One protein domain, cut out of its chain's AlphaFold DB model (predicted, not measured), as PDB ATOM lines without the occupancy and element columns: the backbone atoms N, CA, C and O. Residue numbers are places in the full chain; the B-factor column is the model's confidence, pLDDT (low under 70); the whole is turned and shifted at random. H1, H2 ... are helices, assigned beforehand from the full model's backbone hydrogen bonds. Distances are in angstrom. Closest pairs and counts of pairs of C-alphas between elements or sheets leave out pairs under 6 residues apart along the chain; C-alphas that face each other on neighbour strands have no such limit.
ATOM      1  N   LYS A   2      98.282  92.975 110.303       74.94
ATOM      2  CA  LYS A   2      99.254  93.123 111.424       74.94
ATOM      3  C   LYS A   2     100.700  92.686 111.078       74.94
ATOM      4  O   LYS A   2     101.649  93.413 111.345       74.94
ATOM      5  N   LEU A   3     100.858  91.546 110.394       75.00
ATOM      6  CA  LEU A   3     102.159  91.020 109.937       75.00
ATOM      7  C   LEU A   3     102.872  91.883 108.878       75.00
ATOM      8  O   LEU A   3     104.099  91.913 108.856       75.00
ATOM      9  N   THR A   4     102.137  92.567 107.997       77.62
ATOM     10  CA  THR A   4     102.739  93.420 106.958       77.62
ATOM     11  C   THR A   4     103.223  94.739 107.549       77.62
ATOM     12  O   THR A   4     104.325  95.167 107.230       77.62
ATOM     13  N   VAL A   5     102.461  95.321 108.484       81.88
ATOM     14  CA  VAL A   5     102.874  96.516 109.242       81.88
ATOM     15  C   VAL A   5     104.123  96.228 110.082       81.88
ATOM     16  O   VAL A   5     105.081  96.988 110.014       81.88
ATOM     17  N   MET A   6     104.167  95.095 110.795       81.88
ATOM     18  CA  MET A   6     105.352  94.689 111.566       81.88
ATOM     19  C   MET A   6     106.606  94.574 110.682       81.88
ATOM     20  O   MET A   6     107.644  95.127 111.028       81.88
ATOM     21  N   LYS A   7     106.508  93.915 109.518       82.75
ATOM     22  CA  LYS A   7     107.636  93.806 108.576       82.75
ATOM     23  C   LYS A   7     108.084  95.157 108.016       82.75
ATOM     24  O   LYS A   7     109.281  95.352 107.844       82.75
ATOM     25  N   LEU A   8     107.150  96.072 107.748       83.25
ATOM     26  CA  LEU A   8     107.456  97.421 107.262       83.25
ATOM     27  C   LEU A   8     108.221  98.222 108.325       83.25
ATOM     28  O   LEU A   8     109.246  98.818 108.010       83.25
ATOM     29  N   ILE A   9     107.796  98.152 109.592       84.69
ATOM     30  CA  ILE A   9     108.509  98.777 110.717       84.69
ATOM     31  C   ILE A   9     109.913  98.175 110.872       84.69
ATOM     32  O   ILE A   9     110.882  98.924 110.955       84.69
ATOM     33  N   CYS A  10     110.062  96.844 110.844       82.81
ATOM     34  CA  CYS A  10     111.382  96.205 110.925       82.81
ATOM     35  C   CYS A  10     112.299  96.576 109.746       82.81
ATOM     36  O   CYS A  10     113.496  96.752 109.953       82.81
ATOM     37  N   LEU A  11     111.750  96.744 108.536       82.88
ATOM     38  CA  LEU A  11     112.492  97.221 107.366       82.88
ATOM     39  C   LEU A  11     112.951  98.673 107.557       82.88
ATOM     40  O   LEU A  11     114.112  98.967 107.300       82.88
ATOM     41  N   LEU A  12     112.087  99.560 108.059       84.62
ATOM     42  CA  LEU A  12     112.429 100.960 108.340       84.62
ATOM     43  C   LEU A  12     113.530 101.059 109.416       84.62
ATOM     44  O   LEU A  12     114.499 101.789 109.237       84.62
ATOM     45  N   VAL A  13     113.436 100.257 110.483       86.38
ATOM     46  CA  VAL A  13     114.471 100.146 111.531       86.38
ATOM     47  C   VAL A  13     115.804  99.639 110.963       86.38
ATOM     48  O   VAL A  13     116.851 100.207 111.274       86.38
ATOM     49  N   LEU A  14     115.776  98.623 110.092       86.25
ATOM     50  CA  LEU A  14     116.963  98.108 109.399       86.25
ATOM     51  C   LEU A  14     117.592  99.195 108.512       86.25
ATOM     52  O   LEU A  14     118.790  99.450 108.617       86.25
ATOM     53  N   LEU A  15     116.781  99.869 107.689       85.69
ATOM     54  CA  LEU A  15     117.216 100.945 106.794       85.69
ATOM     55  C   LEU A  15     117.854 102.104 107.576       85.69
ATOM     56  O   LEU A  15     118.913 102.590 107.189       85.69
ATOM     57  N   GLY A  16     117.249 102.502 108.699       83.94
ATOM     58  CA  GLY A  16     117.789 103.524 109.597       83.94
ATOM     59  C   GLY A  16     119.127 103.117 110.219       83.94
ATOM     60  O   GLY A  16     120.050 103.926 110.247       83.94
ATOM     61  N   GLY A  17     119.269 101.859 110.650       82.50
ATOM     62  CA  GLY A  17     120.539 101.323 111.153       82.50
ATOM     63  C   GLY A  17     121.648 101.320 110.097       82.50
ATOM     64  O   GLY A  17     122.764 101.754 110.378       82.50
ATOM     65  N   VAL A  18     121.335 100.895 108.867       84.19
ATOM     66  CA  VAL A  18     122.283 100.917 107.738       84.19
ATOM     67  C   VAL A  18     122.675 102.350 107.380       84.19
ATOM     68  O   VAL A  18     123.862 102.636 107.272       84.19
ATOM     69  N   PHE A  19     121.712 103.270 107.269       81.56
ATOM     70  CA  PHE A  19     121.979 104.684 106.992       81.56
ATOM     71  C   PHE A  19     122.892 105.317 108.056       81.56
ATOM     72  O   PHE A  19     123.845 106.022 107.724       81.56
ATOM     73  N   LEU A  20     122.652 105.005 109.333       80.38
ATOM     74  CA  LEU A  20     123.455 105.500 110.448       80.38
ATOM     75  C   LEU A  20     124.887 104.930 110.428       80.38
ATOM     76  O   LEU A  20     125.829 105.665 110.715       80.38
ATOM     77  N   LEU A  21     125.082 103.676 110.001       79.56
ATOM     78  CA  LEU A  21     126.418 103.125 109.735       79.56
ATOM     79  C   LEU A  21     127.102 103.807 108.539       79.56
ATOM     80  O   LEU A  21     128.269 104.183 108.651       79.56
ATOM     81  N   CYS A  22     126.401 104.030 107.423       80.19
ATOM     82  CA  CYS A  22     126.954 104.713 106.245       80.19
ATOM     83  C   CYS A  22     127.456 106.133 106.565       80.19
ATOM     84  O   CYS A  22     128.498 106.540 106.054       80.19
ATOM     85  N   LEU A  23     126.774 106.857 107.461       76.50
ATOM     86  CA  LEU A  23     127.228 108.159 107.966       76.50
ATOM     87  C   LEU A  23     128.527 108.084 108.787       76.50
ATOM     88  O   LEU A  23     129.284 109.049 108.822       76.50
ATOM     89  N   ILE A  24     128.809 106.957 109.448       73.88
ATOM     90  CA  ILE A  24     130.003 106.788 110.294       73.88
ATOM     91  C   ILE A  24     131.214 106.270 109.504       73.88
ATOM     92  O   ILE A  24     132.366 106.592 109.831       73.88
ATOM     93  N   PHE A  25     130.956 105.505 108.442       78.69
ATOM     94  CA  PHE A  25     131.945 105.151 107.421       78.69
ATOM     95  C   PHE A  25     132.250 106.301 106.443       78.69
ATOM     96  O   PHE A  25     133.068 106.121 105.548       78.69
ATOM     97  N   ASP A  26     131.640 107.473 106.648       72.12
ATOM     98  CA  ASP A  26     131.844 108.705 105.876       72.12
ATOM     99  C   ASP A  26     131.596 108.532 104.365       72.12
ATOM    100  O   ASP A  26     132.314 109.040 103.502       72.12
ATOM    101  N   VAL A  27     130.548 107.771 104.035       76.75
ATOM    102  CA  VAL A  27     130.108 107.574 102.652       76.75
ATOM    103  C   VAL A  27     129.510 108.887 102.137       76.75
ATOM    104  O   VAL A  27     128.501 109.359 102.662       76.75
ATOM    105  N   GLN A  28     130.105 109.458 101.085       70.38
ATOM    106  CA  GLN A  28     129.719 110.767 100.529       70.38
ATOM    107  C   GLN A  28     128.217 110.867 100.197       70.38
ATOM    108  O   GLN A  28     127.580 111.874 100.503       70.38
ATOM    109  N   GLU A  29     127.624 109.795  99.661       71.12
ATOM    110  CA  GLU A  29     126.187 109.707  99.358       71.12
ATOM    111  C   GLU A  29     125.301 109.835 100.613       71.12
ATOM    112  O   GLU A  29     124.226 110.440 100.572       71.12
ATOM    113  N   ALA A  30     125.754 109.309 101.758       68.25
ATOM    114  CA  ALA A  30     125.019 109.387 103.017       68.25
ATOM    115  C   ALA A  30     125.077 110.798 103.623       68.25
ATOM    116  O   ALA A  30     124.058 111.278 104.124       68.25
ATOM    117  N   GLN A  31     126.224 111.486 103.529       67.44
ATOM    118  CA  GLN A  31     126.340 112.888 103.953       67.44
ATOM    119  C   GLN A  31     125.425 113.791 103.111       67.44
ATOM    120  O   GLN A  31     124.665 114.574 103.670       67.44
ATOM    121  N   GLN A  32     125.392 113.607 101.785       70.94
ATOM    122  CA  GLN A  32     124.502 114.370 100.903       70.94
ATOM    123  C   GLN A  32     123.012 114.144 101.232       70.94
ATOM    124  O   GLN A  32     122.226 115.093 101.256       70.94
ATOM    125  N   GLY A  33     122.621 112.903 101.552       69.69
ATOM    126  CA  GLY A  33     121.272 112.592 102.038       69.69
ATOM    127  C   GLY A  33     120.958 113.236 103.394       69.69
ATOM    128  O   GLY A  33     119.866 113.773 103.588       69.69
ATOM    129  N   ARG A  34     121.921 113.241 104.323       69.81
ATOM    130  CA  ARG A  34     121.810 113.918 105.623       69.81
ATOM    131  C   ARG A  34     121.653 115.428 105.465       69.81
ATOM    132  O   ARG A  34     120.772 115.986 106.109       69.81
ATOM    133  N   ASP A  35     122.444 116.078 104.618       69.31
ATOM    134  CA  ASP A  35     122.370 117.526 104.402       69.31
ATOM    135  C   ASP A  35     121.043 117.937 103.748       69.31
ATOM    136  O   ASP A  35     120.440 118.935 104.147       69.31
ATOM    137  N   TYR A  36     120.512 117.119 102.831       72.00
ATOM    138  CA  TYR A  36     119.164 117.312 102.292       72.00
ATOM    139  C   TYR A  36     118.090 117.221 103.390       72.00
ATOM    140  O   TYR A  36     117.237 118.102 103.490       72.00
ATOM    141  N   ILE A  37     118.156 116.217 104.271       70.50
ATOM    142  CA  ILE A  37     117.213 116.062 105.396       70.50
ATOM    143  C   ILE A  37     117.355 117.210 106.413       70.50
ATOM    144  O   ILE A  37     116.351 117.749 106.880       70.50
ATOM    145  N   LEU A  38     118.583 117.635 106.723       67.25
ATOM    146  CA  LEU A  38     118.863 118.765 107.613       67.25
ATOM    147  C   LEU A  38     118.423 120.112 107.026       67.25
ATOM    148  O   LEU A  38     118.153 121.027 107.794       67.25
ATOM    149  N   SER A  39     118.286 120.242 105.704       68.38
ATOM    150  CA  SER A  39     117.724 121.454 105.086       68.38
ATOM    151  C   SER A  39     116.221 121.636 105.357       68.38
ATOM    152  O   SER A  39     115.727 122.762 105.324       68.38
ATOM    153  N   ILE A  40     115.505 120.554 105.696       74.75
ATOM    154  CA  ILE A  40     114.095 120.585 106.118       74.75
ATOM    155  C   ILE A  40     113.957 120.830 107.636       74.75
ATOM    156  O   ILE A  40     112.908 121.301 108.081       74.75
ATOM    157  N   LEU A  53     131.534 106.666 118.195       65.38
ATOM    158  CA  LEU A  53     131.483 105.443 119.011       65.38
ATOM    159  C   LEU A  53     130.053 105.032 119.420       65.38
ATOM    160  O   LEU A  53     129.645 103.928 119.055       65.38
ATOM    161  N   PRO A  54     129.252 105.869 120.114       74.00
ATOM    162  CA  PRO A  54     127.884 105.490 120.485       74.00
ATOM    163  C   PRO A  54     126.977 105.302 119.259       74.00
ATOM    164  O   PRO A  54     126.099 104.441 119.274       74.00
ATOM    165  N   GLY A  55     127.225 106.038 118.172       76.50
ATOM    166  CA  GLY A  55     126.557 105.861 116.887       76.50
ATOM    167  C   GLY A  55     126.831 104.496 116.260       76.50
ATOM    168  O   GLY A  55     125.888 103.859 115.803       76.50
ATOM    169  N   MET A  56     128.073 103.989 116.291       76.25
ATOM    170  CA  MET A  56     128.373 102.639 115.779       76.25
ATOM    171  C   MET A  56     127.594 101.580 116.549       76.25
ATOM    172  O   MET A  56     126.967 100.716 115.941       76.25
ATOM    173  N   ILE A  57     127.598 101.667 117.882       80.88
ATOM    174  CA  ILE A  57     126.889 100.720 118.749       80.88
ATOM    175  C   ILE A  57     125.385 100.760 118.444       80.88
ATOM    176  O   ILE A  57     124.782  99.717 118.197       80.88
ATOM    177  N   LEU A  58     124.792 101.955 118.377       82.50
ATOM    178  CA  LEU A  58     123.372 102.131 118.073       82.50
ATOM    179  C   LEU A  58     123.011 101.640 116.660       82.50
ATOM    180  O   LEU A  58     122.002 100.957 116.492       82.50
ATOM    181  N   GLY A  59     123.845 101.931 115.658       81.44
ATOM    182  CA  GLY A  59     123.671 101.478 114.276       81.44
ATOM    183  C   GLY A  59     123.725  99.956 114.150       81.44
ATOM    184  O   GLY A  59     122.819  99.359 113.570       81.44
ATOM    185  N   ILE A  60     124.724  99.310 114.766       82.19
ATOM    186  CA  ILE A  60     124.839  97.843 114.821       82.19
ATOM    187  C   ILE A  60     123.606  97.233 115.500       82.19
ATOM    188  O   ILE A  60     123.013  96.302 114.957       82.19
ATOM    189  N   VAL A  61     123.174  97.772 116.646       84.81
ATOM    190  CA  VAL A  61     121.981  97.287 117.361       84.81
ATOM    191  C   VAL A  61     120.720  97.423 116.500       84.81
ATOM    192  O   VAL A  61     119.960  96.458 116.395       84.81
ATOM    193  N   LEU A  62     120.513  98.557 115.818       85.81
ATOM    194  CA  LEU A  62     119.384  98.735 114.895       85.81
ATOM    195  C   LEU A  62     119.427  97.750 113.722       85.81
ATOM    196  O   LEU A  62     118.390  97.185 113.374       85.81
ATOM    197  N   VAL A  63     120.602  97.500 113.134       85.69
ATOM    198  CA  VAL A  63     120.751  96.518 112.048       85.69
ATOM    199  C   VAL A  63     120.458  95.103 112.541       85.69
ATOM    200  O   VAL A  63     119.723  94.385 111.870       85.69
ATOM    201  N   VAL A  64     120.948  94.700 113.717       84.19
ATOM    202  CA  VAL A  64     120.679  93.367 114.288       84.19
ATOM    203  C   VAL A  64     119.192  93.188 114.611       84.19
ATOM    204  O   VAL A  64     118.601  92.178 114.226       84.19
ATOM    205  N   VAL A  65     118.553  94.172 115.253       83.81
ATOM    206  CA  VAL A  65     117.113  94.135 115.577       83.81
ATOM    207  C   VAL A  65     116.257  94.167 114.307       83.81
ATOM    208  O   VAL A  65     115.314  93.383 114.174       83.81
ATOM    209  N   GLY A  66     116.603  95.026 113.347       81.00
ATOM    210  CA  GLY A  66     115.939  95.129 112.051       81.00
ATOM    211  C   GLY A  66     116.064  93.842 111.236       81.00
ATOM    212  O   GLY A  66     115.059  93.333 110.742       81.00
ATOM    213  N   ALA A  67     117.263  93.258 111.159       81.50
ATOM    214  CA  ALA A  67     117.513  91.988 110.481       81.50
ATOM    215  C   ALA A  67     116.777  90.825 111.157       81.50
ATOM    216  O   ALA A  67     116.147  90.032 110.462       81.50
ATOM    217  N   TYR A  68     116.773  90.746 112.491       78.56
ATOM    218  CA  TYR A  68     116.035  89.719 113.234       78.56
ATOM    219  C   TYR A  68     114.511  89.845 113.061       78.56
ATOM    220  O   TYR A  68     113.813  88.839 112.939       78.56
ATOM    221  N   GLY A  69     113.987  91.074 112.998       75.12
ATOM    222  CA  GLY A  69     112.572  91.342 112.726       75.12
ATOM    223  C   GLY A  69     112.164  91.143 111.260       75.12
ATOM    224  O   GLY A  69     111.030  90.747 110.979       75.12
ATOM    225  N   PHE A  70     113.082  91.385 110.319       72.19
ATOM    226  CA  PHE A  70     112.883  91.122 108.894       72.19
ATOM    227  C   PHE A  70     113.002  89.632 108.557       72.19
ATOM    228  O   PHE A  70     112.273  89.156 107.680       72.19
ATOM    229  N   LEU A  71     113.870  88.894 109.265       72.81
ATOM    230  CA  LEU A  71     114.071  87.460 109.090       72.81
ATOM    231  C   LEU A  71     112.705  86.767 109.197       72.81
ATOM    232  O   LEU A  71     112.091  86.764 110.270       72.81
TER     233      LEU A  71
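What this domain is: This is residues 2 to 40 and 53 to 71 of the 320 residues of an uncharacterized protein of Candidatus Hydrogenedentes bacterium ADurb.Bin101 (UniProt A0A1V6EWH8). Two helices, the long H1 and H3, pack side by side along much of their length, and H2 turns off steeply at the far end of H1, its residues 35 to 40 sticking out. The printed part has 58 residues with three named helices in the order H1, H2, H3 and no named strand, all helix. It is only just loose, close to compact, with a radius of gyration of the C-alphas of 12.6 A, and spans 35 by 26 by 15 A.

Where its parts are: Find C-alpha 2 at (99.254, 93.123, 111.424); from there H1, residues 2 to 24, runs 33.7 A to C-alpha 24 at (130.003, 106.788, 110.294). Next comes H2, residues 28 to 40, 19.3 A long. Past the cut, H3, residues 53 to 70, runs 25.6 A to C-alpha 70 at (112.883, 91.122, 108.894).

How they stand to each other: Look first at H1 and H3, which touch at a shallow tilt of 28 degrees, opposite ways; their closest C-alphas, of Leu 14 and Gly 66, are 4.1 A apart. H1, with residues 19 to 23 alone, touches residues 30 to 31 of H2, the closest C-alphas being those of Leu 23 and Ala 30, 5.6 A apart. Their tilt of 68 degrees, opposite ways, is steep, only just short of about perpendicular. H2 and H3 are apart. Every O i to N i+4 pair is within hydrogen-bond range in H1 and H3, and 8 of 9 in H2.

The domain as a whole: The C-alphas of Lys 2 and Gln 28, the two farthest apart, are 36.9 A from each other. The link from H1 to H2 is tight; residues 41 to 52 are not printed, and C-alphas 40 and 53 stand 26.4 A apart across the cut. Look for pLDDT under 70 at residues 30 to 31, 33 to 35, 38 to 39 and 53.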